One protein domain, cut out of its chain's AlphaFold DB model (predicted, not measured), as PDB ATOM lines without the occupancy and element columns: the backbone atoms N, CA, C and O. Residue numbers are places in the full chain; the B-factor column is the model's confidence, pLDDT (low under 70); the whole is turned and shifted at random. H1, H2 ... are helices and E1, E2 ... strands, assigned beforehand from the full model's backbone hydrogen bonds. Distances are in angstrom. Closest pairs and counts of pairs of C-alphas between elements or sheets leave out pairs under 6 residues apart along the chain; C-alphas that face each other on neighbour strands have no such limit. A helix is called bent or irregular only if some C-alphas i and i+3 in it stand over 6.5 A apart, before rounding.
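AT A GLANCE: This is residues 2 to 64 and 84 to 137 of the 208 residues of an uncharacterized protein of Idiomarina zobellii (UniProt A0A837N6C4). A small, twisted four-stranded sheet, built on the long antiparallel pair E2 and E3 with the short strands E4 and E1 added beside E2, makes one end of an elongated domain; the long helix H4 covers part of one face, and H1 lies side by side with H4 at the edge strand E3. H3 and H2 lie beyond the sheet, towards the other end. The printed part has 117 residues, with four named helices and four named strands along it as E1 H1 H2 E2 E3 H3 E4 H4; the sheet, in the order E1 E4 E2 E3, is mixed, and the class is mixed, helices and strands. The whole is compact, with a radius of gyration of the C-alphas of 14.3 A, and spans 49 by 26 by 22 A.

IN THESE COORDINATES: E1, residues 2 to 4, begins at C-alpha 2 (24.685, -17.635, 49.439). H1 is residues 18 to 27, 14.4 A long, and H2 residues 43 to 51, 12.3 A. E2, residues 56 to 62, measures 18.8 A and E3, residues 85 to 92, 21.3 A. H3 is residues 94 to 102, 11.9 A, and E4 residues 110 to 112. H4, residues 117 to 134, measures 26.5 A and ends at C-alpha 134 (50.473, -20.648, 51.462); it is irregular, but only just: C-alphas 130 and 133 are 6.8 A apart.

HOW THE PARTS SIT: E2 and E3 are antiparallel, with N 58 and O 89 at 2.8 A. E4 and E2 are parallel, with N 57 and O 110 at 2.9 A. E1 and E4 are antiparallel, with N 3 and O 111 at 2.8 A. H4 is on the sheet at a height of 5.3 A, over E2 and E3, slantwise at 34 degrees to E2 on the local plane: two layers, a helix on one face of a sheet. H1 only grazes the sheet with residues 18 to 23. H1 and H4 touch, closest at the C-alphas of Pro 19 and Glu 121, 5.4 A, at a shallow tilt of 14 degrees, the same way. H3 touches H4 at residues 127 to 134 alone, closest at the C-alphas of Ser 95 and Cys 131, 5.8 A. H2 and H3 are close but not clearly touching, closest at the C-alphas of Ile 50 and Ser 96, 5.8 A. H2 and H4 are apart. Every O i to N i+4 pair is within hydrogen-bond range in H2 and H3; H1 has 5 of 6 and H4 12 of 14.

THE WHOLE: The C-alphas farthest apart, those of His 40 and Lys 64, are 50.2 A apart. Residues 65 to 83 are not printed; C-alphas 64 and 84 are 7.2 A apart across the cut. The links E1 to H1 and H1 to H2 are long. Mean pLDDT of the printed part is 77.0; residues 34 to 52, 61 to 64, 84 to 86 and 114 are under 70.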
ATOM      1  N   TYR A   2      23.849 -16.443  49.663       72.62
ATOM      2  CA  TYR A   2      24.685 -17.635  49.439       72.62
ATOM      3  C   TYR A   2      23.831 -18.905  49.403       72.62
ATOM      4  O   TYR A   2      22.939 -19.071  50.235       72.62
ATOM      5  N   LYS A   3      24.098 -19.796  48.447       83.44
ATOM      6  CA  LYS A   3      23.465 -21.118  48.333       83.44
ATOM      7  C   LYS A   3      24.512 -22.148  47.943       83.44
ATOM      8  O   LYS A   3      25.338 -21.876  47.085       83.44
ATOM      9  N   GLN A   4      24.487 -23.337  48.528       80.62
ATOM     10  CA  GLN A   4      25.373 -24.407  48.075       80.62
ATOM     11  C   GLN A   4      24.991 -24.842  46.653       80.62
ATOM     12  O   GLN A   4      23.805 -24.935  46.326       80.62
ATOM     13  N   ALA A   5      25.981 -25.090  45.794       83.25
ATOM     14  CA  ALA A   5      25.705 -25.646  44.479       83.25
ATOM     15  C   ALA A   5      25.187 -27.085  44.587       83.25
ATOM     16  O   ALA A   5      25.706 -27.888  45.357       83.25
ATOM     17  N   SER A   6      24.196 -27.428  43.764       83.00
ATOM     18  CA  SER A   6      23.639 -28.785  43.696       83.00
ATOM     19  C   SER A   6      24.562 -29.794  43.007       83.00
ATOM     20  O   SER A   6      24.404 -30.996  43.193       83.00
ATOM     21  N   ARG A   7      25.526 -29.316  42.210       87.69
ATOM     22  CA  ARG A   7      26.512 -30.147  41.515       87.69
ATOM     23  C   ARG A   7      27.936 -29.800  41.928       87.69
ATOM     24  O   ARG A   7      28.205 -28.692  42.393       87.69
ATOM     25  N   ARG A   8      28.844 -30.734  41.653       86.19
ATOM     26  CA  ARG A   8      30.291 -30.524  41.737       86.19
ATOM     27  C   ARG A   8      30.855 -29.944  40.433       86.19
ATOM     28  O   ARG A   8      30.247 -30.106  39.372       86.19
ATOM     29  N   TYR A   9      32.002 -29.281  40.547       87.75
ATOM     30  CA  TYR A   9      32.738 -28.631  39.462       87.75
ATOM     31  C   TYR A   9      34.206 -29.049  39.494       87.75
ATOM     32  O   TYR A   9      34.774 -29.254  40.567       87.75
ATOM     33  N   LEU A  10      34.818 -29.127  38.322       85.88
ATOM     34  CA  LEU A  10      36.256 -29.163  38.103       85.88
ATOM     35  C   LEU A  10      36.763 -27.739  37.862       85.88
ATOM     36  O   LEU A  10      36.050 -26.878  37.349       85.88
ATOM     37  N   ALA A  11      38.025 -27.486  38.210       86.25
ATOM     38  CA  ALA A  11      38.597 -26.141  38.120       86.25
ATOM     39  C   ALA A  11      38.582 -25.577  36.686       86.25
ATOM     40  O   ALA A  11      38.371 -24.383  36.499       86.25
ATOM     41  N   HIS A  12      38.757 -26.434  35.675       87.31
ATOM     42  CA  HIS A  12      38.760 -26.032  34.266       87.31
ATOM     43  C   HIS A  12      37.366 -25.683  33.714       87.31
ATOM     44  O   HIS A  12      37.277 -25.115  32.630       87.31
ATOM     45  N   GLU A  13      36.285 -26.008  34.432       87.12
ATOM     46  CA  GLU A  13      34.919 -25.634  34.037       87.12
ATOM     47  C   GLU A  13      34.584 -24.174  34.381       87.12
ATOM     48  O   GLU A  13      33.547 -23.662  33.958       87.12
ATOM     49  N   LEU A  14      35.418 -23.508  35.187       89.50
ATOM     50  CA  LEU A  14      35.141 -22.161  35.669       89.50
ATOM     51  C   LEU A  14      35.719 -21.098  34.733       89.50
ATOM     52  O   LEU A  14      36.900 -21.122  34.382       89.50
ATOM     53  N   SER A  15      34.903 -20.099  34.403       91.81
ATOM     54  CA  SER A  15      35.409 -18.812  33.923       91.81
ATOM     55  C   SER A  15      35.746 -17.910  35.116       91.81
ATOM     56  O   SER A  15      35.363 -18.202  36.242       91.81
ATOM     57  N   PHE A  16      36.473 -16.813  34.904       91.19
ATOM     58  CA  PHE A  16      36.868 -15.897  35.983       91.19
ATOM     59  C   PHE A  16      36.133 -14.565  35.854       91.19
ATOM     60  O   PHE A  16      36.057 -14.013  34.754       91.19
ATOM     61  N   SER A  17      35.640 -14.026  36.972       90.12
ATOM     62  CA  SER A  17      35.192 -12.627  37.045       90.12
ATOM     63  C   SER A  17      36.357 -11.667  36.773       90.12
ATOM     64  O   SER A  17      37.519 -12.054  36.910       90.12
ATOM     65  N   GLU A  18      36.086 -10.414  36.394       89.81
ATOM     66  CA  GLU A  18      37.157  -9.443  36.108       89.81
ATOM     67  C   GLU A  18      38.124  -9.241  37.291       89.81
ATOM     68  O   GLU A  18      39.337  -9.382  37.085       89.81
ATOM     69  N   PRO A  19      37.659  -9.047  38.544       85.31
ATOM     70  CA  PRO A  19      38.566  -8.959  39.687       85.31
ATOM     71  C   PRO A  19      39.378 -10.245  39.875       85.31
ATOM     72  O   PRO A  19      40.590 -10.199  40.102       85.31
ATOM     73  N   ALA A  20      38.748 -11.411  39.699       89.69
ATOM     74  CA  ALA A  20      39.439 -12.687  39.811       89.69
ATOM     75  C   ALA A  20      40.494 -12.880  38.711       89.69
ATOM     76  O   ALA A  20      41.568 -13.408  38.988       89.69
ATOM     77  N   LYS A  21      40.270 -12.402  37.480       90.88
ATOM     78  CA  LYS A  21      41.300 -12.412  36.428       90.88
ATOM     79  C   LYS A  21      42.530 -11.610  36.845       90.88
ATOM     80  O   LYS A  21      43.654 -12.038  36.573       90.88
ATOM     81  N   VAL A  22      42.342 -10.464  37.501       86.56
ATOM     82  CA  VAL A  22      43.451  -9.655  38.031       86.56
ATOM     83  C   VAL A  22      44.175 -10.408  39.145       86.56
ATOM     84  O   VAL A  22      45.398 -10.550  39.082       86.56
ATOM     85  N   ALA A  23      43.441 -10.976  40.103       86.69
ATOM     86  CA  ALA A  23      44.029 -11.787  41.167       86.69
ATOM     87  C   ALA A  23      44.795 -13.002  40.621       86.69
ATOM     88  O   ALA A  23      45.893 -13.289  41.095       86.69
ATOM     89  N   ASN A  24      44.299 -13.656  39.567       88.81
ATOM     90  CA  ASN A  24      44.972 -14.782  38.919       88.81
ATOM     91  C   ASN A  24      46.349 -14.398  38.357       88.81
ATOM     92  O   ASN A  24      47.296 -15.176  38.441       88.81
ATOM     93  N   LYS A  25      46.504 -13.175  37.826       88.81
ATOM     94  CA  LYS A  25      47.815 -12.676  37.362       88.81
ATOM     95  C   LYS A  25      48.830 -12.585  38.504       88.81
ATOM     96  O   LYS A  25      50.029 -12.717  38.260       88.81
ATOM     97  N   ILE A  26      48.358 -12.378  39.733       87.00
ATOM     98  CA  ILE A  26      49.188 -12.331  40.937       87.00
ATOM     99  C   ILE A  26      49.422 -13.751  41.455       87.00
ATOM    100  O   ILE A  26      50.558 -14.211  41.483       87.00
ATOM    101  N   ILE A  27      48.357 -14.459  41.830       85.88
ATOM    102  CA  ILE A  27      48.431 -15.703  42.606       85.88
ATOM    103  C   ILE A  27      48.570 -16.961  41.748       85.88
ATOM    104  O   ILE A  27      49.186 -17.943  42.169       85.88
ATOM    105  N   GLY A  28      48.040 -16.938  40.525       82.50
ATOM    106  CA  GLY A  28      48.039 -18.081  39.613       82.50
ATOM    107  C   GLY A  28      49.450 -18.526  39.247       82.50
ATOM    108  O   GLY A  28      49.710 -19.717  39.140       82.50
ATOM    109  N   SER A  29      50.384 -17.576  39.167       79.06
ATOM    110  CA  SER A  29      51.770 -17.831  38.759       79.06
ATOM    111  C   SER A  29      52.755 -18.114  39.902       79.06
ATOM    112  O   SER A  29      53.946 -18.294  39.641       79.06
ATOM    113  N   LEU A  30      52.285 -18.112  41.153       82.25
ATOM    114  CA  LEU A  30      53.113 -18.329  42.344       82.25
ATOM    115  C   LEU A  30      53.005 -19.769  42.824       82.25
ATOM    116  O   LEU A  30      51.902 -20.286  42.921       82.25
ATOM    117  N   ASP A  31      54.103 -20.405  43.198       78.94
ATOM    118  CA  ASP A  31      54.019 -21.747  43.772       78.94
ATOM    119  C   ASP A  31      53.421 -21.709  45.180       78.94
ATOM    120  O   ASP A  31      53.775 -20.862  46.010       78.94
ATOM    121  N   PHE A  32      52.479 -22.619  45.426       77.56
ATOM    122  CA  PHE A  32      51.907 -22.832  46.750       77.56
ATOM    123  C   PHE A  32      52.696 -23.945  47.419       77.56
ATOM    124  O   PHE A  32      52.960 -24.982  46.803       77.56
ATOM    125  N   LYS A  33      53.041 -23.738  48.687       72.88
ATOM    126  CA  LYS A  33      53.505 -24.814  49.550       72.88
ATOM    127  C   LYS A  33      52.403 -25.858  49.625       72.88
ATOM    128  O   LYS A  33      51.215 -25.525  49.664       72.88
ATOM    129  N   GLU A  34      52.799 -27.120  49.631       64.94
ATOM    130  CA  GLU A  34      51.850 -28.164  49.973       64.94
ATOM    131  C   GLU A  34      51.356 -27.905  51.396       64.94
ATOM    132  O   GLU A  34      52.154 -27.555  52.266       64.94
ATOM    133  N   PRO A  35      50.053 -28.036  51.664       56.44
ATOM    134  CA  PRO A  35      49.548 -27.816  53.011       56.44
ATOM    135  C   PRO A  35      50.241 -28.709  54.058       56.44
ATOM    136  O   PRO A  35      50.463 -28.275  55.181       56.44
ATOM    137  N   THR A  36      50.678 -29.907  53.660       53.59
ATOM    138  CA  THR A  36      51.484 -30.855  54.453       53.59
ATOM    139  C   THR A  36      52.937 -30.414  54.678       53.59
ATOM    140  O   THR A  36      53.587 -30.907  55.594       53.59
ATOM    141  N   SER A  37      53.469 -29.483  53.874       50.34
ATOM    142  CA  SER A  37      54.818 -28.917  54.040       50.34
ATOM    143  C   SER A  37      54.842 -27.631  54.869       50.34
ATOM    144  O   SER A  37      55.912 -27.074  55.140       50.34
ATOM    145  N   LEU A  38      53.681 -27.181  55.358       53.62
ATOM    146  CA  LEU A  38      53.598 -26.322  56.532       53.62
ATOM    147  C   LEU A  38      53.968 -27.192  57.737       53.62
ATOM    148  O   LEU A  38      53.085 -27.696  58.415       53.62
ATOM    149  N   GLY A  39      55.264 -27.382  58.012       44.78
ATOM    150  CA  GLY A  39      55.782 -28.233  59.104       44.78
ATOM    151  C   GLY A  39      55.328 -27.868  60.532       44.78
ATOM    152  O   GLY A  39      55.915 -28.328  61.505       44.78
ATOM    153  N   HIS A  40      54.305 -27.023  60.664       49.38
ATOM    154  CA  HIS A  40      53.674 -26.554  61.890       49.38
ATOM    155  C   HIS A  40      52.142 -26.748  61.894       49.38
ATOM    156  O   HIS A  40      51.505 -26.379  62.876       49.38
ATOM    157  N   MET A  41      51.529 -27.276  60.823       51.59
ATOM    158  CA  MET A  41      50.081 -27.513  60.742       51.59
ATOM    159  C   MET A  41      49.795 -29.006  60.589       51.59
ATOM    160  O   MET A  41      50.360 -29.670  59.725       51.59
ATOM    161  N   SER A  42      48.914 -29.534  61.440       58.84
ATOM    162  CA  SER A  42      48.413 -30.904  61.319       58.84
ATOM    163  C   SER A  42      47.565 -31.073  60.053       58.84
ATOM    164  O   SER A  42      47.041 -30.097  59.509       58.84
ATOM    165  N   GLU A  43      47.366 -32.315  59.608       58.75
ATOM    166  CA  GLU A  43      46.419 -32.638  58.526       58.75
ATOM    167  C   GLU A  43      45.006 -32.103  58.820       58.75
ATOM    168  O   GLU A  43      44.342 -31.565  57.934       58.75
ATOM    169  N   GLU A  44      44.587 -32.142  60.088       61.00
ATOM    170  CA  GLU A  44      43.339 -31.543  60.571       61.00
ATOM    171  C   GLU A  44      43.283 -30.030  60.292       61.00
ATOM    172  O   GLU A  44      42.290 -29.507  59.788       61.00
ATOM    173  N   ALA A  45      44.375 -29.311  60.574       60.25
ATOM    174  CA  ALA A  45      44.468 -27.869  60.370       60.25
ATOM    175  C   ALA A  45      44.504 -27.504  58.878       60.25
ATOM    176  O   ALA A  45      43.930 -26.494  58.471       60.25
ATOM    177  N   VAL A  46      45.123 -28.347  58.049       59.34
ATOM    178  CA  VAL A  46      45.057 -28.255  56.583       59.34
ATOM    179  C   VAL A  46      43.619 -28.414  56.093       59.34
ATOM    180  O   VAL A  46      43.148 -27.616  55.280       59.34
ATOM    181  N   TYR A  47      42.911 -29.425  56.589       60.84
ATOM    182  CA  TYR A  47      41.537 -29.704  56.193       60.84
ATOM    183  C   TYR A  47      40.596 -28.558  56.588       60.84
ATOM    184  O   TYR A  47      39.843 -28.055  55.751       60.84
ATOM    185  N   GLN A  48      40.709 -28.065  57.824       63.84
ATOM    186  CA  GLN A  48      39.967 -26.895  58.298       63.84
ATOM    187  C   GLN A  48      40.303 -25.633  57.498       63.84
ATOM    188  O   GLN A  48      39.408 -24.857  57.161       63.84
ATOM    189  N   PHE A  49      41.572 -25.437  57.136       65.94
ATOM    190  CA  PHE A  49      41.989 -24.317  56.299       65.94
ATOM    191  C   PHE A  49      41.309 -24.360  54.921       65.94
ATOM    192  O   PHE A  49      40.736 -23.354  54.497       65.94
ATOM    193  N   ILE A  50      41.291 -25.519  54.255       61.53
ATOM    194  CA  ILE A  50      40.608 -25.699  52.962       61.53
ATOM    195  C   ILE A  50      39.100 -25.450  53.108       61.53
ATOM    196  O   ILE A  50      38.513 -24.716  52.310       61.53
ATOM    197  N   GLN A  51      38.467 -25.997  54.150       64.56
ATOM    198  CA  GLN A  51      37.039 -25.782  54.411       64.56
ATOM    199  C   GLN A  51      36.695 -24.316  54.708       64.56
ATOM    200  O   GLN A  51      35.621 -23.848  54.331       64.56
ATOM    201  N   SER A  52      37.608 -23.571  55.334       67.38
ATOM    202  CA  SER A  52      37.422 -22.147  55.644       67.38
ATOM    203  C   SER A  52      37.490 -21.227  54.416       67.38
ATOM    204  O   SER A  52      37.158 -20.041  54.509       67.38
ATOM    205  N   GLN A  53      37.900 -21.755  53.256       74.62
ATOM    206  CA  GLN A  53      38.033 -21.017  51.998       74.62
ATOM    207  C   GLN A  53      37.167 -21.657  50.906       74.62
ATOM    208  O   GLN A  53      37.697 -22.219  49.940       74.62
ATOM    209  N   PRO A  54      35.828 -21.614  51.040       80.06
ATOM    210  CA  PRO A  54      34.951 -22.190  50.036       80.06
ATOM    211  C   PRO A  54      35.157 -21.495  48.690       80.06
ATOM    212  O   PRO A  54      35.286 -20.271  48.615       80.06
ATOM    213  N   ILE A  55      35.148 -22.283  47.615       88.44
ATOM    214  CA  ILE A  55      35.140 -21.735  46.259       88.44
ATOM    215  C   ILE A  55      33.782 -21.077  46.038       88.44
ATOM    216  O   ILE A  55      32.749 -21.746  46.121       88.44
ATOM    217  N   VAL A  56      33.780 -19.774  45.771       89.44
ATOM    218  CA  VAL A  56      32.571 -18.993  45.511       89.44
ATOM    219  C   VAL A  56      32.446 -18.741  44.018       89.44
ATOM    220  O   VAL A  56      33.391 -18.274  43.374       89.44
ATOM    221  N   ILE A  57      31.266 -19.038  43.477       91.25
ATOM    222  CA  ILE A  57      30.935 -18.824  42.068       91.25
ATOM    223  C   ILE A  57      29.660 -17.994  41.914       91.25
ATOM    224  O   ILE A  57      28.762 -18.041  42.752       91.25
ATOM    225  N   GLU A  58      29.548 -17.292  40.798       90.25
ATOM    226  CA  GLU A  58      28.315 -16.687  40.303       90.25
ATOM    227  C   GLU A  58      27.839 -17.474  39.074       90.25
ATOM    228  O   GLU A  58      28.633 -17.828  38.201       90.25
ATOM    229  N   HIS A  59      26.543 -17.774  38.987       87.62
ATOM    230  CA  HIS A  59      25.960 -18.332  37.763       87.62
ATOM    231  C   HIS A  59      25.474 -17.203  36.872       87.62
ATOM    232  O   HIS A  59      24.508 -16.521  37.208       87.62
ATOM    233  N   GLN A  60      26.099 -17.050  35.710       78.50
ATOM    234  CA  GLN A  60      25.625 -16.127  34.688       78.50
ATOM    235  C   GLN A  60      24.816 -16.886  33.642       78.50
ATOM    236  O   GLN A  60      25.251 -17.906  33.110       78.50
ATOM    237  N   VAL A  61      23.615 -16.387  33.349       67.62
ATOM    238  CA  VAL A  61      22.792 -16.890  32.247       67.62
ATOM    239  C   VAL A  61      23.148 -16.078  31.011       67.62
ATOM    240  O   VAL A  61      22.623 -14.982  30.816       67.62
ATOM    241  N   VAL A  62      24.030 -16.606  30.166       56.94
ATOM    242  CA  VAL A  62      24.305 -15.974  28.874       56.94
ATOM    243  C   VAL A  62      23.276 -16.496  27.881       56.94
ATOM    244  O   VAL A  62      23.292 -17.660  27.484       56.94
ATOM    245  N   SER A  63      22.339 -15.637  27.486       51.28
ATOM    246  CA  SER A  63      21.443 -15.949  26.374       51.28
ATOM    247  C   SER A  63      22.230 -15.755  25.083       51.28
ATOM    248  O   SER A  63      22.408 -14.622  24.637       51.28
ATOM    249  N   LYS A  64      22.737 -16.840  24.487       51.78
ATOM    250  CA  LYS A  64      23.277 -16.780  23.125       51.78
ATOM    251  C   LYS A  64      22.126 -16.383  22.196       51.78
ATOM    252  O   LYS A  64      21.220 -17.177  21.958       51.78
ATOM    253  N   LYS A  84      20.119 -21.875  27.272       49.62
ATOM    254  CA  LYS A  84      20.661 -21.009  28.320       49.62
ATOM    255  C   LYS A  84      21.855 -21.720  28.940       49.62
ATOM    256  O   LYS A  84      21.697 -22.505  29.873       49.62
ATOM    257  N   GLU A  85      23.041 -21.459  28.413       56.22
ATOM    258  CA  GLU A  85      24.279 -21.943  29.009       56.22
ATOM    259  C   GLU A  85      24.514 -21.148  30.303       56.22
ATOM    260  O   GLU A  85      24.689 -19.926  30.290       56.22
ATOM    261  N   ARG A  86      24.395 -21.828  31.450       64.50
ATOM    262  CA  ARG A  86      24.755 -21.252  32.748       64.50
ATOM    263  C   ARG A  86      26.260 -21.372  32.905       64.50
ATOM    264  O   ARG A  86      26.756 -22.446  33.241       64.50
ATOM    265  N   THR A  87      26.973 -20.279  32.684       82.50
ATOM    266  CA  THR A  87      28.416 -20.237  32.909       82.50
ATOM    267  C   THR A  87      28.675 -20.023  34.396       82.50
ATOM    268  O   THR A  87      28.128 -19.100  35.004       82.50
ATOM    269  N   ALA A  88      29.491 -20.891  34.996       89.94
ATOM    270  CA  ALA A  88      29.957 -20.725  36.365       89.94
ATOM    271  C   ALA A  88      31.187 -19.814  36.380       89.94
ATOM    272  O   ALA A  88      32.235 -20.157  35.836       89.94
ATOM    273  N   VAL A  89      31.033 -18.650  36.999       91.94
ATOM    274  CA  VAL A  89      32.057 -17.611  37.080       91.94
ATOM    275  C   VAL A  89      32.681 -17.647  38.467       91.94
ATOM    276  O   VAL A  89      32.011 -17.390  39.461       91.94
ATOM    277  N   PHE A  90      33.966 -17.955  38.550       92.31
ATOM    278  CA  PHE A  90      34.755 -17.900  39.769       92.31
ATOM    279  C   PHE A  90      34.870 -16.466  40.302       92.31
ATOM    280  O   PHE A  90      35.223 -15.526  39.572       92.31
ATOM    281  N   VAL A  91      34.620 -16.328  41.604       89.12
ATOM    282  CA  VAL A  91      34.760 -15.079  42.360       89.12
ATOM    283  C   VAL A  91      35.901 -15.191  43.375       89.12
ATOM    284  O   VAL A  91      36.786 -14.343  43.377       89.12
ATOM    285  N   SER A  92      35.920 -16.235  44.211       88.00
ATOM    286  CA  SER A  92      36.937 -16.408  45.262       88.00
ATOM    287  C   SER A  92      37.138 -17.870  45.673       88.00
ATOM    288  O   SER A  92      36.382 -18.752  45.270       88.00
ATOM    289  N   GLY A  93      38.117 -18.111  46.544       87.44
ATOM    290  CA  GLY A  93      38.523 -19.418  47.058       87.44
ATOM    291  C   GLY A  93      39.772 -19.935  46.348       87.44
ATOM    292  O   GLY A  93      39.830 -21.105  45.975       87.44
ATOM    293  N   TRP A  94      40.749 -19.061  46.097       87.81
ATOM    294  CA  TRP A  94      41.923 -19.324  45.261       87.81
ATOM    295  C   TRP A  94      42.771 -20.489  45.754       87.81
ATOM    296  O   TRP A  94      43.178 -21.319  44.941       87.81
ATOM    297  N   SER A  95      43.015 -20.591  47.059       81.31
ATOM    298  CA  SER A  95      43.770 -21.717  47.615       81.31
ATOM    299  C   SER A  95      43.084 -23.040  47.326       81.31
ATOM    300  O   SER A  95      43.704 -23.959  46.798       81.31
ATOM    301  N   SER A  96      41.783 -23.106  47.596       82.50
ATOM    302  CA  SER A  96      40.966 -24.292  47.355       82.50
ATOM    303  C   SER A  96      40.879 -24.622  45.869       82.50
ATOM    304  O   SER A  96      41.042 -25.781  45.499       82.50
ATOM    305  N   LEU A  97      40.704 -23.619  45.000       87.56
ATOM    306  CA  LEU A  97      40.671 -23.813  43.549       87.56
ATOM    307  C   LEU A  97      42.008 -24.347  43.029       87.56
ATOM    308  O   LEU A  97      42.037 -25.259  42.206       87.56
ATOM    309  N   LYS A  98      43.120 -23.798  43.516       83.62
ATOM    310  CA  LYS A  98      44.462 -24.189  43.087       83.62
ATOM    311  C   LYS A  98      44.834 -25.588  43.555       83.62
ATOM    312  O   LYS A  98      45.408 -26.347  42.779       83.62
ATOM    313  N   LEU A  99      44.474 -25.942  44.787       76.75
ATOM    314  CA  LEU A  99      44.609 -27.306  45.291       76.75
ATOM    315  C   LEU A  99      43.737 -28.264  44.473       76.75
ATOM    316  O   LEU A  99      44.237 -29.280  43.998       76.75
ATOM    317  N   ALA A 100      42.475 -27.907  44.222       78.62
ATOM    318  CA  ALA A 100      41.577 -28.720  43.410       78.62
ATOM    319  C   ALA A 100      42.111 -28.945  41.987       78.62
ATOM    320  O   ALA A 100      42.061 -30.065  41.482       78.62
ATOM    321  N   ALA A 101      42.682 -27.907  41.368       83.94
ATOM    322  CA  ALA A 101      43.326 -27.996  40.062       83.94
ATOM    323  C   ALA A 101      44.575 -28.889  40.093       83.94
ATOM    324  O   ALA A 101      44.725 -29.753  39.233       83.94
ATOM    325  N   LYS A 102      45.448 -28.721  41.097       78.50
ATOM    326  CA  LYS A 102      46.674 -29.521  41.251       78.50
ATOM    327  C   LYS A 102      46.369 -31.014  41.407       78.50
ATOM    328  O   LYS A 102      47.065 -31.832  40.817       78.50
ATOM    329  N   PHE A 103      45.340 -31.359  42.179       73.00
ATOM    330  CA  PHE A 103      44.947 -32.749  42.432       73.00
ATOM    331  C   PHE A 103      43.895 -33.287  41.453       73.00
ATOM    332  O   PHE A 103      43.487 -34.438  41.579       73.00
ATOM    333  N   ASN A 104      43.450 -32.478  40.487       77.88
ATOM    334  CA  ASN A 104      42.380 -32.814  39.546       77.88
ATOM    335  C   ASN A 104      41.105 -33.357  40.231       77.88
ATOM    336  O   ASN A 104      40.513 -34.345  39.795       77.88
ATOM    337  N   VAL A 105      40.689 -32.721  41.329       75.31
ATOM    338  CA  VAL A 105      39.517 -33.134  42.120       75.31
ATOM    339  C   VAL A 105      38.324 -32.213  41.888       75.31
ATOM    340  O   VAL A 105      38.461 -30.998  41.736       75.31
ATOM    341  N   ALA A 106      37.126 -32.797  41.900       82.81
ATOM    342  CA  ALA A 106      35.880 -32.046  41.826       82.81
ATOM    343  C   ALA A 106      35.483 -31.480  43.202       82.81
ATOM    344  O   ALA A 106      35.618 -32.156  44.222       82.81
ATOM    345  N   PHE A 107      34.925 -30.269  43.233       81.88
ATOM    346  CA  PHE A 107      34.529 -29.560  44.457       81.88
ATOM    347  C   PHE A 107      33.079 -29.071  44.400       81.88
ATOM    348  O   PHE A 107      32.505 -28.911  43.325       81.88
ATOM    349  N   THR A 108      32.484 -28.809  45.568       86.44
ATOM    350  CA  THR A 108      31.141 -28.210  45.672       86.44
ATOM    351  C   THR A 108      31.281 -26.734  46.047       86.44
ATOM    352  O   THR A 108      31.612 -26.447  47.197       86.44
ATOM    353  N   PRO A 109      31.074 -25.793  45.111       87.00
ATOM    354  CA  PRO A 109      31.202 -24.378  45.407       87.00
ATOM    355  C   PRO A 109      29.963 -23.824  46.116       87.00
ATOM    356  O   PRO A 109      28.872 -24.407  46.095       87.00
ATOM    357  N   VAL A 110      30.130 -22.640  46.692       87.12
ATOM    358  CA  VAL A 110      29.035 -21.789  47.150       87.12
ATOM    359  C   VAL A 110      28.642 -20.859  46.005       87.12
ATOM    360  O   VAL A 110      29.462 -20.119  45.470       87.12
ATOM    361  N   ILE A 111      27.373 -20.893  45.621       86.88
ATOM    362  CA  ILE A 111      26.773 -19.975  44.660       86.88
ATOM    363  C   ILE A 111      26.432 -18.679  45.385       86.88
ATOM    364  O   ILE A 111      25.669 -18.674  46.355       86.88
ATOM    365  N   TRP A 112      26.958 -17.574  44.881       85.62
ATOM    366  CA  TRP A 112      26.577 -16.240  45.302       85.62
ATOM    367  C   TRP A 112      25.623 -15.630  44.275       85.62
ATOM    368  O   TRP A 112      25.962 -15.479  43.103       85.62
ATOM    369  N   THR A 113      24.407 -15.303  44.713       79.50
ATOM    370  CA  THR A 113      23.424 -14.563  43.912       79.50
ATOM    371  C   THR A 113      23.477 -13.072  44.227       79.50
ATOM    372  O   THR A 113      23.720 -12.694  45.381       79.50
ATOM    373  N   ASP A 114      23.176 -12.251  43.217       68.94
ATOM    374  CA  ASP A 114      22.980 -10.798  43.333       68.94
ATOM    375  C   ASP A 114      24.234 -10.050  43.811       68.94
ATOM    376  O   ASP A 114      24.168  -9.109  44.603       68.94
ATOM    377  N   SER A 115      25.404 -10.502  43.360       71.00
ATOM    378  CA  SER A 115      26.679  -9.901  43.741       71.00
ATOM    379  C   SER A 115      27.002  -8.692  42.862       71.00
ATOM    380  O   SER A 115      27.058  -8.792  41.638       71.00
ATOM    381  N   SER A 116      27.218  -7.529  43.481       78.56
ATOM    382  CA  SER A 116      27.718  -6.352  42.761       78.56
ATOM    383  C   SER A 116      29.209  -6.504  42.451       78.56
ATOM    384  O   SER A 116      29.935  -7.142  43.215       78.56
ATOM    385  N   GLU A 117      29.694  -5.872  41.377       78.62
ATOM    386  CA  GLU A 117      31.124  -5.901  41.015       78.62
ATOM    387  C   GLU A 117      32.025  -5.440  42.169       78.62
ATOM    388  O   GLU A 117      32.993  -6.113  42.510       78.62
ATOM    389  N   LYS A 118      31.626  -4.384  42.887       72.75
ATOM    390  CA  LYS A 118      32.340  -3.907  44.083       72.75
ATOM    391  C   LYS A 118      32.437  -4.969  45.186       72.75
ATOM    392  O   LYS A 118      33.441  -5.060  45.890       72.75
ATOM    393  N   SER A 119      31.394  -5.781  45.350       72.88
ATOM    394  CA  SER A 119      31.408  -6.867  46.334       72.88
ATOM    395  C   SER A 119      32.327  -8.004  45.880       72.88
ATOM    396  O   SER A 119      33.053  -8.553  46.708       72.88
ATOM    397  N   LYS A 120      32.354  -8.320  44.576       78.50
ATOM    398  CA  LYS A 120      33.287  -9.302  43.993       78.50
ATOM    399  C   LYS A 120      34.736  -8.866  44.167       78.50
ATOM    400  O   LYS A 120      35.564  -9.691  44.546       78.50
ATOM    401  N   GLU A 121      35.036  -7.587  43.947       79.06
ATOM    402  CA  GLU A 121      36.364  -7.012  44.182       79.06
ATOM    403  C   GLU A 121      36.801  -7.207  45.633       79.06
ATOM    404  O   GLU A 121      37.842  -7.816  45.880       79.06
ATOM    405  N   LEU A 122      35.986  -6.769  46.600       75.06
ATOM    406  CA  LEU A 122      36.299  -6.907  48.024       75.06
ATOM    407  C   LEU A 122      36.576  -8.366  48.410       75.06
ATOM    408  O   LEU A 122      37.543  -8.662  49.116       75.06
ATOM    409  N   PHE A 123      35.732  -9.279  47.933       76.38
ATOM    410  CA  PHE A 123      35.849 -10.699  48.236       76.38
ATOM    411  C   PHE A 123      37.105 -11.313  47.607       76.38
ATOM    412  O   PHE A 123      37.836 -12.043  48.275       76.38
ATOM    413  N   THR A 124      37.413 -10.940  46.364       82.44
ATOM    414  CA  THR A 124      38.629 -11.367  45.657       82.44
ATOM    415  C   THR A 124      39.894 -10.913  46.386       82.44
ATOM    416  O   THR A 124      40.821 -11.702  46.568       82.44
ATOM    417  N   TRP A 125      39.947  -9.655  46.834       80.00
ATOM    418  CA  TRP A 125      41.114  -9.127  47.544       80.00
ATOM    419  C   TRP A 125      41.279  -9.740  48.936       80.00
ATOM    420  O   TRP A 125      42.401 -10.072  49.329       80.00
ATOM    421  N   SER A 126      40.176  -9.945  49.665       74.69
ATOM    422  CA  SER A 126      40.202 -10.651  50.953       74.69
ATOM    423  C   SER A 126      40.714 -12.082  50.793       74.69
ATOM    424  O   SER A 126      41.516 -12.549  51.598       74.69
ATOM    425  N   ASP A 127      40.295 -12.769  49.736       80.00
ATOM    426  CA  ASP A 127      40.730 -14.127  49.439       80.00
ATOM    427  C   ASP A 127      42.213 -14.198  49.045       80.00
ATOM    428  O   ASP A 127      42.954 -15.030  49.570       80.00
ATOM    429  N   LEU A 128      42.691 -13.263  48.215       79.00
ATOM    430  CA  LEU A 128      44.112 -13.155  47.867       79.00
ATOM    431  C   LEU A 128      44.995 -13.018  49.117       79.00
ATOM    432  O   LEU A 128      46.027 -13.678  49.222       79.00
ATOM    433  N   LEU A 129      44.567 -12.201  50.083       75.25
ATOM    434  CA  LEU A 129      45.241 -12.038  51.373       75.25
ATOM    435  C   LEU A 129      45.343 -13.349  52.155       75.25
ATOM    436  O   LEU A 129      46.400 -13.673  52.699       75.25
ATOM    437  N   ARG A 130      44.259 -14.127  52.181       74.19
ATOM    438  CA  ARG A 130      44.217 -15.425  52.867       74.19
ATOM    439  C   ARG A 130      45.062 -16.498  52.177       74.19
ATOM    440  O   ARG A 130      45.406 -17.488  52.818       74.19
ATOM    441  N   CYS A 131      45.418 -16.301  50.907       78.25
ATOM    442  CA  CYS A 131      46.320 -17.188  50.171       78.25
ATOM    443  C   CYS A 131      47.799 -16.941  50.494       78.25
ATOM    444  O   CYS A 131      48.616 -17.842  50.314       78.25
ATOM    445  N   LEU A 132      48.168 -15.737  50.950       77.19
ATOM    446  CA  LEU A 132      49.575 -15.358  51.137       77.19
ATOM    447  C   LEU A 132      50.364 -16.304  52.059       77.19
ATOM    448  O   LEU A 132      51.490 -16.639  51.694       77.19
ATOM    449  N   PRO A 133      49.811 -16.804  53.184       74.56
ATOM    450  CA  PRO A 133      50.514 -17.769  54.032       74.56
ATOM    451  C   PRO A 133      50.913 -19.071  53.317       74.56
ATOM    452  O   PRO A 133      51.881 -19.717  53.718       74.56
ATOM    453  N   LEU A 134      50.201 -19.442  52.247       76.38
ATOM    454  CA  LEU A 134      50.473 -20.648  51.462       76.38
ATOM    455  C   LEU A 134      51.514 -20.436  50.366       76.38
ATOM    456  O   LEU A 134      51.977 -21.406  49.776       76.38
ATOM    457  N   VAL A 135      51.886 -19.193  50.062       80.06
ATOM    458  CA  VAL A 135      52.888 -18.906  49.034       80.06
ATOM    459  C   VAL A 135      54.260 -19.384  49.517       80.06
ATOM    460  O   VAL A 135      54.649 -19.160  50.671       80.06
ATOM    461  N   ASP A 136      55.016 -20.055  48.639       79.19
ATOM    462  CA  ASP A 136      56.391 -20.457  48.949       79.19
ATOM    463  C   ASP A 136      57.215 -19.231  49.382       79.19
ATOM    464  O   ASP A 136      57.166 -18.169  48.760       79.19
ATOM    465  N   GLY A 137      58.019 -19.395  50.438       73.56
ATOM    466  CA  GLY A 137      58.968 -18.393  50.915       73.56
ATOM    467  C   GLY A 137      59.837 -17.809  49.795       73.56
ATOM    468  O   GLY A 137      60.119 -16.610  49.758       73.56
TER     469      GLY A 137